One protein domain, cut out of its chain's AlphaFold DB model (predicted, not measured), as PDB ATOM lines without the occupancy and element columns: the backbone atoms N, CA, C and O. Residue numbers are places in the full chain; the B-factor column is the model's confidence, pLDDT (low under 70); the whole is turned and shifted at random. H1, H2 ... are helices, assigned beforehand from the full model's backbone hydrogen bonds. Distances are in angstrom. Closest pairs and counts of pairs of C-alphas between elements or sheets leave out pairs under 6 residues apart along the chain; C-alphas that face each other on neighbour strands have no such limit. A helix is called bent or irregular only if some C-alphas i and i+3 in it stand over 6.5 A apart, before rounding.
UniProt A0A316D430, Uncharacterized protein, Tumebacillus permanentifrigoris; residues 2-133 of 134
ATOM      1  N   ASP A   2     178.773 219.871 156.892       75.44
ATOM      2  CA  ASP A   2     177.553 220.465 156.324       75.44
ATOM      3  C   ASP A   2     177.199 219.925 154.927       75.44
ATOM      4  O   ASP A   2     176.062 219.511 154.731       75.44
ATOM      5  N   ASP A   3     178.172 219.797 154.015       77.56
ATOM      6  CA  ASP A   3     177.956 219.229 152.667       77.56
ATOM      7  C   ASP A   3     177.412 217.785 152.722       77.56
ATOM      8  O   ASP A   3     176.501 217.415 151.984       77.56
ATOM      9  N   LEU A   4     177.906 216.980 153.669       79.62
ATOM     10  CA  LEU A   4     177.476 215.592 153.863       79.62
ATOM     11  C   LEU A   4     176.083 215.508 154.505       79.62
ATOM     12  O   LEU A   4     175.270 214.681 154.107       79.62
ATOM     13  N   LEU A   5     175.767 216.386 155.462       81.19
ATOM     14  CA  LEU A   5     174.425 216.481 156.046       81.19
ATOM     15  C   LEU A   5     173.390 216.978 155.031       81.19
ATOM     16  O   LEU A   5     172.263 216.483 155.019       81.19
ATOM     17  N   MET A   6     173.774 217.931 154.183       83.56
ATOM     18  CA  MET A   6     172.949 218.426 153.086       83.56
ATOM     19  C   MET A   6     172.690 217.317 152.068       83.56
ATOM     20  O   MET A   6     171.533 217.061 151.745       83.56
ATOM     21  N   PHE A   7     173.739 216.608 151.641       87.75
ATOM     22  CA  PHE A   7     173.621 215.440 150.770       87.75
ATOM     23  C   PHE A   7     172.661 214.400 151.358       87.75
ATOM     24  O   PHE A   7     171.687 214.030 150.707       87.75
ATOM     25  N   LEU A   8     172.879 213.976 152.606       86.25
ATOM     26  CA  LEU A   8     172.023 212.988 153.261       86.25
ATOM     27  C   LEU A   8     170.571 213.474 153.351       86.25
ATOM     28  O   LEU A   8     169.652 212.710 153.069       86.25
ATOM     29  N   GLY A   9     170.356 214.743 153.713       86.06
ATOM     30  CA  GLY A   9     169.029 215.357 153.797       86.06
ATOM     31  C   GLY A   9     168.289 215.359 152.462       86.06
ATOM     32  O   GLY A   9     167.129 214.953 152.397       86.06
ATOM     33  N   ILE A  10     168.974 215.773 151.398       88.88
ATOM     34  CA  ILE A  10     168.417 215.826 150.045       88.88
ATOM     35  C   ILE A  10     168.136 214.415 149.533       88.88
ATOM     36  O   ILE A  10     167.027 214.153 149.075       88.88
ATOM     37  N   MET A  11     169.084 213.486 149.677       90.81
ATOM     38  CA  MET A  11     168.917 212.102 149.229       90.81
ATOM     39  C   MET A  11     167.829 211.358 150.005       90.81
ATOM     40  O   MET A  11     167.098 210.561 149.419       90.81
ATOM     41  N   SER A  12     167.655 211.656 151.294       86.44
ATOM     42  CA  SER A  12     166.547 211.148 152.109       86.44
ATOM     43  C   SER A  12     165.189 211.649 151.598       86.44
ATOM     44  O   SER A  12     164.269 210.856 151.405       86.44
ATOM     45  N   ALA A  13     165.066 212.945 151.291       88.75
ATOM     46  CA  ALA A  13     163.838 213.507 150.723       88.75
ATOM     47  C   ALA A  13     163.527 212.944 149.323       88.75
ATOM     48  O   ALA A  13     162.375 212.610 149.022       88.75
ATOM     49  N   LEU A  14     164.558 212.796 148.487       88.81
ATOM     50  CA  LEU A  14     164.479 212.170 147.165       88.81
ATOM     51  C   LEU A  14     164.005 210.719 147.264       88.81
ATOM     52  O   LEU A  14     163.096 210.323 146.537       88.81
ATOM     53  N   SER A  15     164.567 209.959 148.205       89.38
ATOM     54  CA  SER A  15     164.222 208.552 148.423       89.38
ATOM     55  C   SER A  15     162.771 208.387 148.869       89.38
ATOM     56  O   SER A  15     162.032 207.627 148.248       89.38
ATOM     57  N   ALA A  16     162.316 209.166 149.857       86.75
ATOM     58  CA  ALA A  16     160.926 209.126 150.318       86.75
ATOM     59  C   ALA A  16     159.923 209.512 149.211       86.75
ATOM     60  O   ALA A  16     158.846 208.915 149.073       86.75
ATOM     61  N   SER A  17     160.281 210.498 148.384       88.25
ATOM     62  CA  SER A  17     159.451 210.938 147.255       88.25
ATOM     63  C   SER A  17     159.373 209.866 146.164       88.25
ATOM     64  O   SER A  17     158.283 209.545 145.679       88.25
ATOM     65  N   ALA A  18     160.512 209.261 145.817       87.94
ATOM     66  CA  ALA A  18     160.589 208.180 144.842       87.94
ATOM     67  C   ALA A  18     159.844 206.925 145.313       87.94
ATOM     68  O   ALA A  18     159.134 206.303 144.520       87.94
ATOM     69  N   GLU A  19     159.927 206.574 146.598       87.19
ATOM     70  CA  GLU A  19     159.183 205.460 147.192       87.19
ATOM     71  C   GLU A  19     157.666 205.690 147.121       87.19
ATOM     72  O   GLU A  19     156.906 204.801 146.714       87.19
ATOM     73  N   THR A  20     157.215 206.907 147.432       86.75
ATOM     74  CA  THR A  20     155.799 207.287 147.334       86.75
ATOM     75  C   THR A  20     155.292 207.148 145.897       86.75
ATOM     76  O   THR A  20     154.251 206.527 145.655       86.75
ATOM     77  N   MET A  21     156.046 207.668 144.924       84.94
ATOM     78  CA  MET A  21     155.708 207.583 143.500       84.94
ATOM     79  C   MET A  21     155.698 206.129 143.007       84.94
ATOM     80  O   MET A  21     154.749 205.703 142.346       84.94
ATOM     81  N   THR A  22     156.686 205.336 143.420       85.50
ATOM     82  CA  THR A  22     156.791 203.900 143.112       85.50
ATOM     83  C   THR A  22     155.606 203.121 143.679       85.50
ATOM     84  O   THR A  22     155.025 202.286 142.988       85.50
ATOM     85  N   THR A  23     155.167 203.440 144.899       82.75
ATOM     86  CA  THR A  23     153.990 202.825 145.529       82.75
ATOM     87  C   THR A  23     152.701 203.161 144.778       82.75
ATOM     88  O   THR A  23     151.867 202.281 144.548       82.75
ATOM     89  N   GLN A  24     152.530 204.414 144.345       82.88
ATOM     90  CA  GLN A  24     151.377 204.809 143.531       82.88
ATOM     91  C   GLN A  24     151.384 204.132 142.155       82.88
ATOM     92  O   GLN A  24     150.345 203.646 141.702       82.88
ATOM     93  N   MET A  25     152.545 204.045 141.506       80.56
ATOM     94  CA  MET A  25     152.706 203.373 140.216       80.56
ATOM     95  C   MET A  25     152.459 201.866 140.320       80.56
ATOM     96  O   MET A  25     151.712 201.317 139.511       80.56
ATOM     97  N   ARG A  26     152.977 201.202 141.360       78.12
ATOM     98  CA  ARG A  26     152.728 199.776 141.626       78.12
ATOM     99  C   ARG A  26     151.236 199.452 141.722       78.12
ATOM    100  O   ARG A  26     150.807 198.405 141.252       78.12
ATOM    101  N   ARG A  27     150.429 200.346 142.305       74.19
ATOM    102  CA  ARG A  27     148.965 200.176 142.385       74.19
ATOM    103  C   ARG A  27     148.274 200.308 141.023       74.19
ATOM    104  O   ARG A  27     147.223 199.702 140.824       74.19
ATOM    105  N   ARG A  28     148.848 201.089 140.101       74.75
ATOM    106  CA  ARG A  28     148.262 201.407 138.788       74.75
ATOM    107  C   ARG A  28     148.680 200.446 137.675       74.75
ATOM    108  O   ARG A  28     147.883 200.193 136.779       74.75
ATOM    109  N   PHE A  29     149.888 199.890 137.722       70.94
ATOM    110  CA  PHE A  29     150.423 199.049 136.650       70.94
ATOM    111  C   PHE A  29     150.324 197.552 136.984       70.94
ATOM    112  O   PHE A  29     150.918 197.070 137.949       70.94
ATOM    113  N   ASN A  30     149.618 196.786 136.142       61.22
ATOM    114  CA  ASN A  30     149.441 195.335 136.314       61.22
ATOM    115  C   ASN A  30     150.756 194.538 136.221       61.22
ATOM    116  O   ASN A  30     150.846 193.459 136.793       61.22
ATOM    117  N   LEU A  31     151.797 195.101 135.597       59.47
ATOM    118  CA  LEU A  31     153.154 194.535 135.515       59.47
ATOM    119  C   LEU A  31     153.818 194.283 136.886       59.47
ATOM    120  O   LEU A  31     154.779 193.522 136.970       59.47
ATOM    121  N   PHE A  32     153.307 194.908 137.953       55.66
ATOM    122  CA  PHE A  32     153.801 194.751 139.326       55.66
ATOM    123  C   PHE A  32     152.820 194.003 140.244       55.66
ATOM    124  O   PHE A  32     153.064 193.904 141.452       55.66
ATOM    125  N   LYS A  33     151.705 193.489 139.701       57.03
ATOM    126  CA  LYS A  33     150.809 192.575 140.417       57.03
ATOM    127  C   LYS A  33     151.321 191.151 140.221       57.03
ATOM    128  O   LYS A  33     151.521 190.706 139.096       57.03
ATOM    129  N   LEU A  34     151.532 190.433 141.320       52.81
ATOM    130  CA  LEU A  34     151.742 188.989 141.276       52.81
ATOM    131  C   LEU A  34     150.432 188.353 140.797       52.81
ATOM    132  O   LEU A  34     149.494 188.193 141.572       52.81
ATOM    133  N   GLU A  35     150.342 188.030 139.509       49.00
ATOM    134  CA  GLU A  35     149.281 187.161 139.007       49.00
ATOM    135  C   GLU A  35     149.476 185.766 139.623       49.00
ATOM    136  O   GLU A  35     150.305 184.964 139.173       49.00
ATOM    137  N   HIS A  36     148.728 185.489 140.691       44.00
ATOM    138  CA  HIS A  36     148.493 184.135 141.179       44.00
ATOM    139  C   HIS A  36     147.600 183.407 140.171       44.00
ATOM    140  O   HIS A  36     146.379 183.363 140.307       44.00
ATOM    141  N   LYS A  37     148.211 182.836 139.130       41.72
ATOM    142  CA  LYS A  37     147.612 181.682 138.460       41.72
ATOM    143  C   LYS A  37     147.816 180.486 139.383       41.72
ATOM    144  O   LYS A  37     148.953 180.065 139.552       41.72
ATOM    145  N   LYS A  38     146.717 180.019 139.986       45.56
ATOM    146  CA  LYS A  38     146.606 178.696 140.605       45.56
ATOM    147  C   LYS A  38     147.022 177.667 139.562       45.56
ATOM    148  O   LYS A  38     146.379 177.647 138.519       45.56
ATOM    149  N   GLU A  39     148.068 176.893 139.831       41.78
ATOM    150  CA  GLU A  39     148.192 175.467 139.489       41.78
ATOM    151  C   GLU A  39     149.662 175.019 139.640       41.78
ATOM    152  O   GLU A  39     150.530 175.458 138.884       41.78
ATOM    153  N   ILE A  40     149.860 174.051 140.553       46.06
ATOM    154  CA  ILE A  40     150.995 173.114 140.729       46.06
ATOM    155  C   ILE A  40     151.964 173.465 141.885       46.06
ATOM    156  O   ILE A  40     152.987 174.123 141.696       46.06
ATOM    157  N   GLU A  41     151.659 172.901 143.063       49.03
ATOM    158  CA  GLU A  41     152.220 173.185 144.402       49.03
ATOM    159  C   GLU A  41     153.721 172.881 144.630       49.03
ATOM    160  O   GLU A  41     154.275 173.376 145.602       49.03
ATOM    161  N   GLU A  42     154.439 172.161 143.756       50.09
ATOM    162  CA  GLU A  42     155.885 171.880 143.969       50.09
ATOM    163  C   GLU A  42     156.825 172.623 142.999       50.09
ATOM    164  O   GLU A  42     157.962 172.949 143.341       50.09
ATOM    165  N   LEU A  43     156.348 172.983 141.801       51.22
ATOM    166  CA  LEU A  43     157.061 173.906 140.902       51.22
ATOM    167  C   LEU A  43     156.799 175.374 141.295       51.22
ATOM    168  O   LEU A  43     157.563 176.268 140.917       51.22
ATOM    169  N   GLU A  44     155.727 175.615 142.060       50.50
ATOM    170  CA  GLU A  44     155.274 176.923 142.519       50.50
ATOM    171  C   GLU A  44     156.286 177.621 143.420       50.50
ATOM    172  O   GLU A  44     156.500 178.801 143.198       50.50
ATOM    173  N   GLU A  45     156.985 176.966 144.351       54.50
ATOM    174  CA  GLU A  45     157.932 177.674 145.236       54.50
ATOM    175  C   GLU A  45     159.124 178.277 144.473       54.50
ATOM    176  O   GLU A  45     159.480 179.444 144.673       54.50
ATOM    177  N   ALA A  46     159.708 177.532 143.530       53.12
ATOM    178  CA  ALA A  46     160.804 178.016 142.684       53.12
ATOM    179  C   ALA A  46     160.331 179.082 141.675       53.12
ATOM    180  O   ALA A  46     161.052 180.033 141.352       53.12
ATOM    181  N   LEU A  47     159.103 178.951 141.164       54.88
ATOM    182  CA  LEU A  47     158.511 179.931 140.255       54.88
ATOM    183  C   LEU A  47     158.066 181.198 141.000       54.88
ATOM    184  O   LEU A  47     158.191 182.301 140.469       54.88
ATOM    185  N   HIS A  48     157.584 181.048 142.231       57.84
ATOM    186  CA  HIS A  48     157.143 182.103 143.134       57.84
ATOM    187  C   HIS A  48     158.337 182.912 143.624       57.84
ATOM    188  O   HIS A  48     158.310 184.133 143.511       57.84
ATOM    189  N   THR A  49     159.434 182.264 144.029       62.53
ATOM    190  CA  THR A  49     160.705 182.940 144.354       62.53
ATOM    191  C   THR A  49     161.292 183.672 143.144       62.53
ATOM    192  O   THR A  49     161.677 184.835 143.266       62.53
ATOM    193  N   LYS A  50     161.272 183.080 141.938       63.38
ATOM    194  CA  LYS A  50     161.683 183.783 140.702       63.38
ATOM    195  C   LYS A  50     160.770 184.961 140.346       63.38
ATOM    196  O   LYS A  50     161.270 186.007 139.930       63.38
ATOM    197  N   LYS A  51     159.448 184.824 140.487       63.38
ATOM    198  CA  LYS A  51     158.476 185.908 140.239       63.38
ATOM    199  C   LYS A  51     158.606 187.028 141.274       63.38
ATOM    200  O   LYS A  51     158.591 188.192 140.888       63.38
ATOM    201  N   LEU A  52     158.810 186.693 142.547       63.91
ATOM    202  CA  LEU A  52     159.119 187.638 143.624       63.91
ATOM    203  C   LEU A  52     160.429 188.379 143.370       63.91
ATOM    204  O   LEU A  52     160.465 189.594 143.540       63.91
ATOM    205  N   GLY A  53     161.469 187.672 142.918       67.00
ATOM    206  CA  GLY A  53     162.756 188.263 142.556       67.00
ATOM    207  C   GLY A  53     162.636 189.231 141.380       67.00
ATOM    208  O   GLY A  53     163.121 190.357 141.455       67.00
ATOM    209  N   LYS A  54     161.908 188.847 140.322       71.56
ATOM    210  CA  LYS A  54     161.610 189.744 139.191       71.56
ATOM    211  C   LYS A  54     160.778 190.952 139.615       71.56
ATOM    212  O   LYS A  54     161.059 192.062 139.181       71.56
ATOM    213  N   MET A  55     159.778 190.759 140.475       71.19
ATOM    214  CA  MET A  55     158.967 191.856 140.998       71.19
ATOM    215  C   MET A  55     159.812 192.813 141.847       71.19
ATOM    216  O   MET A  55     159.705 194.020 141.656       71.19
ATOM    217  N   HIS A  56     160.677 192.302 142.729       72.19
ATOM    218  CA  HIS A  56     161.607 193.126 143.506       72.19
ATOM    219  C   HIS A  56     162.554 193.906 142.596       72.19
ATOM    220  O   HIS A  56     162.651 195.121 142.733       72.19
ATOM    221  N   ALA A  57     163.185 193.247 141.622       75.75
ATOM    222  CA  ALA A  57     164.061 193.911 140.659       75.75
ATOM    223  C   ALA A  57     163.325 195.016 139.883       75.75
ATOM    224  O   ALA A  57     163.840 196.124 139.754       75.75
ATOM    225  N   ASN A  58     162.091 194.754 139.441       77.94
ATOM    226  CA  ASN A  58     161.262 195.745 138.756       77.94
ATOM    227  C   ASN A  58     160.890 196.920 139.671       77.94
ATOM    228  O   ASN A  58     160.855 198.057 139.209       77.94
ATOM    229  N   ILE A  59     160.618 196.669 140.955       79.38
ATOM    230  CA  ILE A  59     160.323 197.719 141.941       79.38
ATOM    231  C   ILE A  59     161.568 198.569 142.212       79.38
ATOM    232  O   ILE A  59     161.456 199.791 142.206       79.38
ATOM    233  N   HIS A  60     162.747 197.965 142.393       83.00
ATOM    234  CA  HIS A  60     164.000 198.710 142.569       83.00
ATOM    235  C   HIS A  60     164.357 199.522 141.324       83.00
ATOM    236  O   HIS A  60     164.747 200.679 141.445       83.00
ATOM    237  N   LEU A  61     164.165 198.954 140.131       83.88
ATOM    238  CA  LEU A  61     164.384 199.659 138.871       83.88
ATOM    239  C   LEU A  61     163.414 200.835 138.717       83.88
ATOM    240  O   LEU A  61     163.839 201.933 138.370       83.88
ATOM    241  N   LEU A  62     162.133 200.641 139.039       86.19
ATOM    242  CA  LEU A  62     161.141 201.716 139.028       86.19
ATOM    243  C   LEU A  62     161.468 202.807 140.058       86.19
ATOM    244  O   LEU A  62     161.377 203.991 139.745       86.19
ATOM    245  N   CYS A  63     161.886 202.414 141.262       87.25
ATOM    246  CA  CYS A  63     162.317 203.338 142.306       87.25
ATOM    247  C   CYS A  63     163.538 204.148 141.863       87.25
ATOM    248  O   CYS A  63     163.540 205.370 141.990       87.25
ATOM    249  N   GLY A  64     164.532 203.496 141.257       87.94
ATOM    250  CA  GLY A  64     165.720 204.163 140.735       87.94
ATOM    251  C   GLY A  64     165.420 205.107 139.574       87.94
ATOM    252  O   GLY A  64     165.944 206.216 139.545       87.94
ATOM    253  N   LEU A  65     164.520 204.728 138.663       90.38
ATOM    254  CA  LEU A  65     164.055 205.616 137.593       90.38
ATOM    255  C   LEU A  65     163.332 206.845 138.151       90.38
ATOM    256  O   LEU A  65     163.620 207.963 137.728       90.38
ATOM    257  N   ASN A  66     162.435 206.656 139.121       90.81
ATOM    258  CA  ASN A  66     161.750 207.765 139.784       90.81
ATOM    259  C   ASN A  66     162.745 208.666 140.530       90.81
ATOM    260  O   ASN A  66     162.633 209.885 140.454       90.81
ATOM    261  N   GLY A  67     163.748 208.085 141.195       89.81
ATOM    262  CA  GLY A  67     164.827 208.822 141.853       89.81
ATOM    263  C   GLY A  67     165.653 209.661 140.876       89.81
ATOM    264  O   GLY A  67     165.842 210.852 141.106       89.81
ATOM    265  N   ALA A  68     166.078 209.077 139.754       91.69
ATOM    266  CA  ALA A  68     166.818 209.790 138.713       91.69
ATOM    267  C   ALA A  68     165.982 210.912 138.077       91.69
ATOM    268  O   ALA A  68     166.479 212.018 137.871       91.69
ATOM    269  N   LEU A  69     164.698 210.653 137.809       92.88
ATOM    270  CA  LEU A  69     163.770 211.645 137.267       92.88
ATOM    271  C   LEU A  69     163.590 212.822 138.232       92.88
ATOM    272  O   LEU A  69     163.673 213.976 137.821       92.88
ATOM    273  N   LEU A  70     163.356 212.539 139.514       92.56
ATOM    274  CA  LEU A  70     163.201 213.566 140.543       92.56
ATOM    275  C   LEU A  70     164.491 214.366 140.737       92.56
ATOM    276  O   LEU A  70     164.422 215.578 140.926       92.56
ATOM    277  N   ALA A  71     165.656 213.722 140.636       91.25
ATOM    278  CA  ALA A  71     166.941 214.407 140.687       91.25
ATOM    279  C   ALA A  71     167.116 215.345 139.485       91.25
ATOM    280  O   ALA A  71     167.471 216.505 139.672       91.25
ATOM    281  N   ALA A  72     166.773 214.892 138.277       90.44
ATOM    282  CA  ALA A  72     166.812 215.721 137.077       90.44
ATOM    283  C   ALA A  72     165.846 216.917 137.161       90.44
ATOM    284  O   ALA A  72     166.236 218.047 136.873       90.44
ATOM    285  N   LEU A  73     164.605 216.695 137.613       91.06
ATOM    286  CA  LEU A  73     163.600 217.753 137.789       91.06
ATOM    287  C   LEU A  73     163.992 218.760 138.876       91.06
ATOM    288  O   LEU A  73     163.743 219.953 138.731       91.06
ATOM    289  N   GLY A  74     164.604 218.281 139.959       86.81
ATOM    290  CA  GLY A  74     165.125 219.116 141.037       86.81
ATOM    291  C   GLY A  74     166.488 219.743 140.737       86.81
ATOM    292  O   GLY A  74     166.984 220.499 141.569       86.81
ATOM    293  N   ASN A  75     167.100 219.425 139.590       88.56
ATOM    294  CA  ASN A  75     168.481 219.770 139.248       88.56
ATOM    295  C   ASN A  75     169.480 219.415 140.374       88.56
ATOM    296  O   ASN A  75     170.344 220.209 140.748       88.56
ATOM    297  N   ILE A  76     169.307 218.227 140.956       88.06
ATOM    298  CA  ILE A  76     170.076 217.710 142.090       88.06
ATOM    299  C   ILE A  76     171.227 216.858 141.556       88.06
ATOM    300  O   ILE A  76     170.999 215.833 140.917       88.06
ATOM    301  N   HIS A  77     172.453 217.272 141.875       87.81
ATOM    302  CA  HIS A  77     173.709 216.660 141.425       87.81
ATOM    303  C   HIS A  77     174.462 216.053 142.620       87.81
ATOM    304  O   HIS A  77     175.318 216.723 143.209       87.81
ATOM    305  N   PRO A  78     174.094 214.841 143.077       83.25
ATOM    306  CA  PRO A  78     174.630 214.263 144.308       83.25
ATOM    307  C   PRO A  78     176.155 214.110 144.320       83.25
ATOM    308  O   PRO A  78     176.770 214.310 145.371       83.25
ATOM    309  N   LEU A  79     176.783 213.798 143.182       83.75
ATOM    310  CA  LEU A  79     178.246 213.717 143.099       83.75
ATOM    311  C   LEU A  79     178.894 215.091 143.278       83.75
ATOM    312  O   LEU A  79     179.855 215.231 144.039       83.75
ATOM    313  N   SER A  80     178.316 216.120 142.654       81.50
ATOM    314  CA  SER A  80     178.758 217.506 142.828       81.50
ATOM    315  C   SER A  80     178.631 217.973 144.284       81.50
ATOM    316  O   SER A  80     179.556 218.589 144.814       81.50
ATOM    317  N   MET A  81     177.541 217.611 144.976       82.56
ATOM    318  CA  MET A  81     177.334 217.947 146.395       82.56
ATOM    319  C   MET A  81     178.409 217.362 147.312       82.56
ATOM    320  O   MET A  81     178.806 217.998 148.286       82.56
ATOM    321  N   LEU A  82     178.901 216.164 147.001       81.62
ATOM    322  CA  LEU A  82     179.965 215.511 147.761       81.62
ATOM    323  C   LEU A  82     181.370 215.974 147.356       81.62
ATOM    324  O   LEU A  82     182.350 215.448 147.882       81.62
ATOM    325  N   ARG A  83     181.480 216.935 146.424       78.38
ATOM    326  CA  ARG A  83     182.743 217.324 145.768       78.38
ATOM    327  C   ARG A  83     183.501 216.123 145.207       78.38
ATOM    328  O   ARG A  83     184.720 216.156 145.060       78.38
ATOM    329  N   LEU A  84     182.767 215.062 144.882       72.56
ATOM    330  CA  LEU A  84     183.258 213.970 144.064       72.56
ATOM    331  C   LEU A  84     183.157 214.488 142.641       72.56
ATOM    332  O   LEU A  84     182.226 214.150 141.911       72.56
ATOM    333  N   GLU A  85     184.063 215.411 142.308       66.25
ATOM    334  CA  GLU A  85     184.173 215.934 140.959       66.25
ATOM    335  C   GLU A  85     184.200 214.730 140.022       66.25
ATOM    336  O   GLU A  85     185.034 213.832 140.193       66.25
ATOM    337  N   PRO A  86     183.225 214.632 139.111       61.56
ATOM    338  CA  PRO A  86     183.085 213.427 138.337       61.56
ATOM    339  C   PRO A  86     184.376 213.187 137.555       61.56
ATOM    340  O   PRO A  86     184.865 214.086 136.875       61.56
ATOM    341  N   LEU A  87     184.894 211.955 137.582       61.97
ATOM    342  CA  LEU A  87     186.029 211.529 136.744       61.97
ATOM    343  C   LEU A  87     185.775 211.783 135.241       61.97
ATOM    344  O   LEU A  87     186.693 211.774 134.425       61.97
ATOM    345  N   TRP A  88     184.513 212.023 134.884       65.44
ATOM    346  CA  TRP A  88     183.997 212.390 133.573       65.44
ATOM    347  C   TRP A  88     183.716 213.895 133.400       65.44
ATOM    348  O   TRP A  88     182.960 214.269 132.506       65.44
ATOM    349  N   SER A  89     184.323 214.780 134.191       63.03
ATOM    350  CA  SER A  89     184.255 216.243 133.997       63.03
ATOM    351  C   SER A  89     184.748 216.701 132.615       63.03
ATOM    352  O   SER A  89     184.354 217.759 132.138       63.03
ATOM    353  N   ASN A  90     185.545 215.863 131.941       70.12
ATOM    354  CA  ASN A  90     185.993 216.053 130.560       70.12
ATOM    355  C   ASN A  90     184.962 215.619 129.491       70.12
ATOM    356  O   ASN A  90     185.209 215.808 128.300       70.12
ATOM    357  N   LEU A  91     183.835 215.003 129.874       72.81
ATOM    358  CA  LEU A  91     182.746 214.661 128.949       72.81
ATOM    359  C   LEU A  91     181.866 215.883 128.657       72.81
ATOM    360  O   LEU A  91     181.920 216.904 129.340       72.81
ATOM    361  N   GLN A  92     181.010 215.774 127.636       82.00
ATOM    362  CA  GLN A  92     180.036 216.825 127.350       82.00
ATOM    363  C   GLN A  92     179.126 217.083 128.576       82.00
ATOM    364  O   GLN A  92     178.698 216.119 129.221       82.00
ATOM    365  N   PRO A  93     178.762 218.348 128.876       80.31
ATOM    366  CA  PRO A  93     178.058 218.712 130.116       80.31
ATOM    367  C   PRO A  93     176.740 217.963 130.356       80.31
ATOM    368  O   PRO A  93     176.412 217.592 131.485       80.31
ATOM    369  N   TRP A  94     175.988 217.699 129.286       82.81
ATOM    370  CA  TRP A  94     174.727 216.958 129.360       82.81
ATOM    371  C   TRP A  94     174.945 215.482 129.725       82.81
ATOM    372  O   TRP A  94     174.127 214.891 130.431       82.81
ATOM    373  N   LEU A  95     176.064 214.898 129.288       82.69
ATOM    374  CA  LEU A  95     176.420 213.511 129.567       82.69
ATOM    375  C   LEU A  95     176.834 213.357 131.033       82.69
ATOM    376  O   LEU A  95     176.349 212.461 131.717       82.69
ATOM    377  N   ALA A  96     177.662 214.280 131.530       81.38
ATOM    378  CA  ALA A  96     178.059 214.324 132.933       81.38
ATOM    379  C   ALA A  96     176.841 214.467 133.863       81.38
ATOM    380  O   ALA A  96     176.722 213.713 134.828       81.38
ATOM    381  N   SER A  97     175.900 215.351 133.514       84.25
ATOM    382  CA  SER A  97     174.646 215.539 134.264       84.25
ATOM    383  C   SER A  97     173.776 214.279 134.253       84.25
ATOM    384  O   SER A  97     173.237 213.878 135.278       84.25
ATOM    385  N   SER A  98     173.673 213.608 133.102       86.06
ATOM    386  CA  SER A  98     172.889 212.373 132.974       86.06
ATOM    387  C   SER A  98     173.453 211.241 133.832       86.06
ATOM    388  O   SER A  98     172.691 210.475 134.422       86.06
ATOM    389  N   ILE A  99     174.784 211.144 133.929       86.25
ATOM    390  CA  ILE A  99     175.446 210.167 134.797       86.25
ATOM    391  C   ILE A  99     175.182 210.497 136.271       86.25
ATOM    392  O   ILE A  99     174.859 209.587 137.031       86.25
ATOM    393  N   ASP A 100     175.256 211.768 136.677       86.88
ATOM    394  CA  ASP A 100     174.976 212.162 138.067       86.88
ATOM    395  C   ASP A 100     173.520 211.849 138.459       86.88
ATOM    396  O   ASP A 100     173.256 211.224 139.487       86.88
ATOM    397  N   PHE A 101     172.556 212.139 137.578       90.50
ATOM    398  CA  PHE A 101     171.156 211.763 137.802       90.50
ATOM    399  C   PHE A 101     170.952 210.243 137.850       90.50
ATOM    400  O   PHE A 101     170.175 209.750 138.670       90.50
ATOM    401  N   ALA A 102     171.663 209.475 137.021       88.12
ATOM    402  CA  ALA A 102     171.624 208.015 137.090       88.12
ATOM    403  C   ALA A 102     172.180 207.500 138.427       88.12
ATOM    404  O   ALA A 102     171.593 206.602 139.034       88.12
ATOM    405  N   VAL A 103     173.262 208.103 138.926       87.94
ATOM    406  CA  VAL A 103     173.823 207.805 140.250       87.94
ATOM    407  C   VAL A 103     172.825 208.149 141.351       87.94
ATOM    408  O   VAL A 103     172.619 207.328 142.242       87.94
ATOM    409  N   ALA A 104     172.127 209.284 141.258       88.75
ATOM    410  CA  ALA A 104     171.033 209.620 142.168       88.75
ATOM    411  C   ALA A 104     169.959 208.519 142.191       88.75
ATOM    412  O   ALA A 104     169.527 208.095 143.261       88.75
ATOM    413  N   GLY A 105     169.581 207.999 141.018       89.00
ATOM    414  CA  GLY A 105     168.649 206.880 140.891       89.00
ATOM    415  C   GLY A 105     169.139 205.599 141.567       89.00
ATOM    416  O   GLY A 105     168.393 204.971 142.317       89.00
ATOM    417  N   VAL A 106     170.404 205.223 141.368       88.81
ATOM    418  CA  VAL A 106     171.007 204.053 142.037       88.81
ATOM    419  C   VAL A 106     171.026 204.240 143.554       88.81
ATOM    420  O   VAL A 106     170.630 203.343 144.300       88.81
ATOM    421  N   LEU A 107     171.433 205.421 144.019       88.94
ATOM    422  CA  LEU A 107     171.461 205.759 145.439       88.94
ATOM    423  C   LEU A 107     170.063 205.729 146.060       88.94
ATOM    424  O   LEU A 107     169.913 205.253 147.176       88.94
ATOM    425  N   VAL A 108     169.029 206.171 145.350       88.50
ATOM    426  CA  VAL A 108     167.638 206.069 145.814       88.50
ATOM    427  C   VAL A 108     167.170 204.609 145.865       88.50
ATOM    428  O   VAL A 108     166.552 204.197 146.845       88.50
ATOM    429  N   ALA A 109     167.495 203.804 144.849       86.00
ATOM    430  CA  ALA A 109     167.048 202.414 144.757       86.00
ATOM    431  C   ALA A 109     167.624 201.498 145.854       86.00
ATOM    432  O   ALA A 109     166.948 200.542 146.246       86.00
ATOM    433  N   TYR A 110     168.848 201.777 146.323       82.62
ATOM    434  CA  TYR A 110     169.576 200.935 147.287       82.62
ATOM    435  C   TYR A 110     169.924 201.633 148.609       82.62
ATOM    436  O   TYR A 110     170.011 200.979 149.643       82.62
ATOM    437  N   GLY A 111     170.138 202.947 148.594       75.81
ATOM    438  CA  GLY A 111     170.606 203.734 149.739       75.81
ATOM    439  C   GLY A 111     169.502 204.392 150.566       75.81
ATOM    440  O   GLY A 111     169.800 204.915 151.636       75.81
ATOM    441  N   GLY A 112     168.240 204.346 150.121       75.88
ATOM    442  CA  GLY A 112     167.103 204.987 150.796       75.88
ATOM    443  C   GLY A 112     167.053 204.756 152.316       75.88
ATOM    444  O   GLY A 112     167.144 205.734 153.063       75.88
ATOM    445  N   PRO A 113     166.984 203.498 152.800       75.62
ATOM    446  CA  PRO A 113     166.946 203.200 154.237       75.62
ATOM    447  C   PRO A 113     168.157 203.758 154.995       75.62
ATOM    448  O   PRO A 113     168.018 204.352 156.063       75.62
ATOM    449  N   TRP A 114     169.337 203.661 154.384       78.31
ATOM    450  CA  TRP A 114     170.592 204.094 154.986       78.31
ATOM    451  C   TRP A 114     170.648 205.616 155.178       78.31
ATOM    452  O   TRP A 114     171.095 206.096 156.219       78.31
ATOM    453  N   PHE A 115     170.125 206.399 154.228       79.88
ATOM    454  CA  PHE A 115     170.074 207.859 154.366       79.88
ATOM    455  C   PHE A 115     169.205 208.306 155.546       79.88
ATOM    456  O   PHE A 115     169.583 209.225 156.276       79.88
ATOM    457  N   HIS A 116     168.061 207.651 155.759       75.81
ATOM    458  CA  HIS A 116     167.173 207.960 156.880       75.81
ATOM    459  C   HIS A 116     167.788 207.569 158.230       75.81
ATOM    460  O   HIS A 116     167.736 208.365 159.172       75.81
ATOM    461  N   GLU A 117     168.401 206.388 158.318       77.25
ATOM    462  CA  GLU A 117     169.046 205.894 159.541       77.25
ATOM    463  C   GLU A 117     170.231 206.769 159.958       77.25
ATOM    464  O   GLU A 117     170.294 207.230 161.099       77.25
ATOM    465  N   VAL A 118     171.133 207.080 159.022       79.44
ATOM    466  CA  VAL A 118     172.315 207.908 159.304       79.44
ATOM    467  C   VAL A 118     171.904 209.315 159.749       79.44
ATOM    468  O   VAL A 118     172.470 209.854 160.704       79.44
ATOM    469  N   LEU A 119     170.883 209.913 159.126       76.88
ATOM    470  CA  LEU A 119     170.338 211.199 159.580       76.88
ATOM    471  C   LEU A 119     169.705 211.118 160.970       76.88
ATOM    472  O   LEU A 119     169.827 212.075 161.740       76.88
ATOM    473  N   GLY A 120     169.019 210.019 161.287       75.69
ATOM    474  CA  GLY A 120     168.445 209.771 162.609       75.69
ATOM    475  C   GLY A 120     169.521 209.777 163.691       75.69
ATOM    476  O   GLY A 120     169.456 210.593 164.614       75.69
ATOM    477  N   ILE A 121     170.567 208.972 163.496       81.94
ATOM    478  CA  ILE A 121     171.715 208.870 164.409       81.94
ATOM    479  C   ILE A 121     172.392 210.235 164.587       81.94
ATOM    480  O   ILE A 121     172.655 210.669 165.708       81.94
ATOM    481  N   LEU A 122     172.630 210.969 163.496       78.00
ATOM    482  CA  LEU A 122     173.266 212.289 163.559       78.00
ATOM    483  C   LEU A 122     172.405 213.325 164.296       78.00
ATOM    484  O   LEU A 122     172.934 214.170 165.027       78.00
ATOM    485  N   ARG A 123     171.077 213.274 164.135       79.06
ATOM    486  CA  ARG A 123     170.147 214.145 164.872       79.06
ATOM    487  C   ARG A 123     170.149 213.830 166.363       79.06
ATOM    488  O   ARG A 123     170.154 214.766 167.163       79.06
ATOM    489  N   GLU A 124     170.150 212.556 166.735       81.06
ATOM    490  CA  GLU A 124     170.231 212.123 168.133       81.06
ATOM    491  C   GLU A 124     171.562 212.518 168.770       81.06
ATOM    492  O   GLU A 124     171.573 213.133 169.837       81.06
ATOM    493  N   TYR A 125     172.674 212.302 168.068       80.19
ATOM    494  CA  TYR A 125     173.998 212.720 168.520       80.19
ATOM    495  C   TYR A 125     174.077 214.238 168.755       80.19
ATOM    496  O   TYR A 125     174.537 214.696 169.802       80.19
ATOM    497  N   LYS A 126     173.540 215.048 167.830       78.31
ATOM    498  CA  LYS A 126     173.492 216.512 167.987       78.31
ATOM    499  C   LYS A 126     172.624 216.950 169.172       78.31
ATOM    500  O   LYS A 126     172.957 217.937 169.829       78.31
ATOM    501  N   LYS A 127     171.519 216.246 169.451       78.56
ATOM    502  CA  LYS A 127     170.700 216.487 170.651       78.56
ATOM    503  C   LYS A 127     171.480 216.157 171.924       78.56
ATOM    504  O   LYS A 127     171.482 216.976 172.836       78.56
ATOM    505  N   SER A 128     172.187 215.025 171.951       76.88
ATOM    506  CA  SER A 128     173.027 214.618 173.086       76.88
ATOM    507  C   SER A 128     174.115 215.646 173.392       76.88
ATOM    508  O   SER A 128     174.305 216.002 174.547       76.88
ATOM    509  N   LEU A 129     174.790 216.179 172.370       75.25
ATOM    510  CA  LEU A 129     175.824 217.206 172.550       75.25
ATOM    511  C   LEU A 129     175.271 218.513 173.130       75.25
ATOM    512  O   LEU A 129     175.919 219.126 173.967       75.25
ATOM    513  N   ARG A 130     174.071 218.934 172.709       75.00
ATOM    514  CA  ARG A 130     173.409 220.134 173.250       75.00
ATOM    515  C   ARG A 130     172.883 219.937 174.673       75.00
ATOM    516  O   ARG A 130     172.786 220.910 175.410       75.00
ATOM    517  N   GLY A 131     172.526 218.707 175.039       61.34
ATOM    518  CA  GLY A 131     172.130 218.343 176.402       61.34
ATOM    519  C   GLY A 131     173.309 218.108 177.351       61.34
ATOM    520  O   GLY A 131     173.127 218.206 178.554       61.34
ATOM    521  N   ALA A 132     174.509 217.829 176.832       56.62
ATOM    522  CA  ALA A 132     175.727 217.615 177.622       56.62
ATOM    523  C   ALA A 132     176.486 218.914 177.968       56.62
ATOM    524  O   ALA A 132     177.487 218.867 178.675       56.62
ATOM    525  N   THR A 133     176.042 220.067 177.455       48.50
ATOM    526  CA  THR A 133     176.635 221.395 177.707       48.50
ATOM    527  C   THR A 133     175.945 222.187 178.830       48.50
ATOM    528  O   THR A 133     176.036 223.414 178.848       48.50
TER     529      THR A 133
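AT A GLANCE: This is residues 2 to 133 of the 134 residues of an uncharacterized protein of Tumebacillus permanentifrigoris (UniProt A0A316D430). A long helix, H4, is bent sharply into an L; H1 crosses at its corner and packs on both arms, H4a and H4b, while H2 crosses H1 and packs along part of H4a. Residues 123 to 133 at the end of H4b and residues 37 to 43 before H2 stick out. The printed part has 132 residues with four named helices, H1, H2, H3, H4 in chain order, and no named strand: all helix. It is loose, with a radius of gyration of the C-alphas of 19.1 A, and flat, spanning 63 by 48 by 24 A.

IN THESE COORDINATES: H4, residues 93 to 131, was assigned as one helix by its hydrogen bonds but is bent: C-alphas 110 and 113 are 7.8 A apart. Its arms are H4a, residues 93 to 110, 26.1 A, and H4b, residues 113 to 131, 27.3 A, ending at C-alpha 131 (172.130, 218.343, 176.402). H1, residues 2 to 28, spans 39.1 A from C-alpha 2 (177.553, 220.465, 156.324). H2, residues 44 to 73, spans 41.9 A, and H3, residues 78 to 81, 5.0 A.

HOW THE PARTS SIT: H4a and H4b stand about perpendicular, at 80 degrees. H2, with residues 60 to 72 alone, touches H4a at a steep tilt of 43 degrees, opposite ways; the closest C-alphas, of Gly 64 and Gly 105, are 4.0 A apart. H1 touches H4a, closest at C-alphas of Ser 15 and Val 108, 5.0 A, only just about perpendicular at 72 degrees. H1 touches H4b with residues 5 to 12 alone, closest at C-alphas of Ser 12 and Phe 115, 5.3 A. H1 touches H2 at a steep tilt of 54 degrees, closest at C-alphas of Ala 18 and Asn 66, 5.2 A. H3 touches H4a, closest at C-alphas of Leu 79 and Asp 100, 6.2 A. H2 and H4b are apart. In H1, H2, H4a and H4b every O i to N i+4 pair is within hydrogen-bond range; H3 is too short for one.

THE WHOLE: The farthest C-alphas, of Glu 39 and Thr 133, are 66.2 A apart. The printed part has no cut. The links H1 to H2 and H3 to H4 are long. Mean pLDDT of the printed part is 76.2; residues 30 to 53, 85 to 89 and 131 to 133 are under 70.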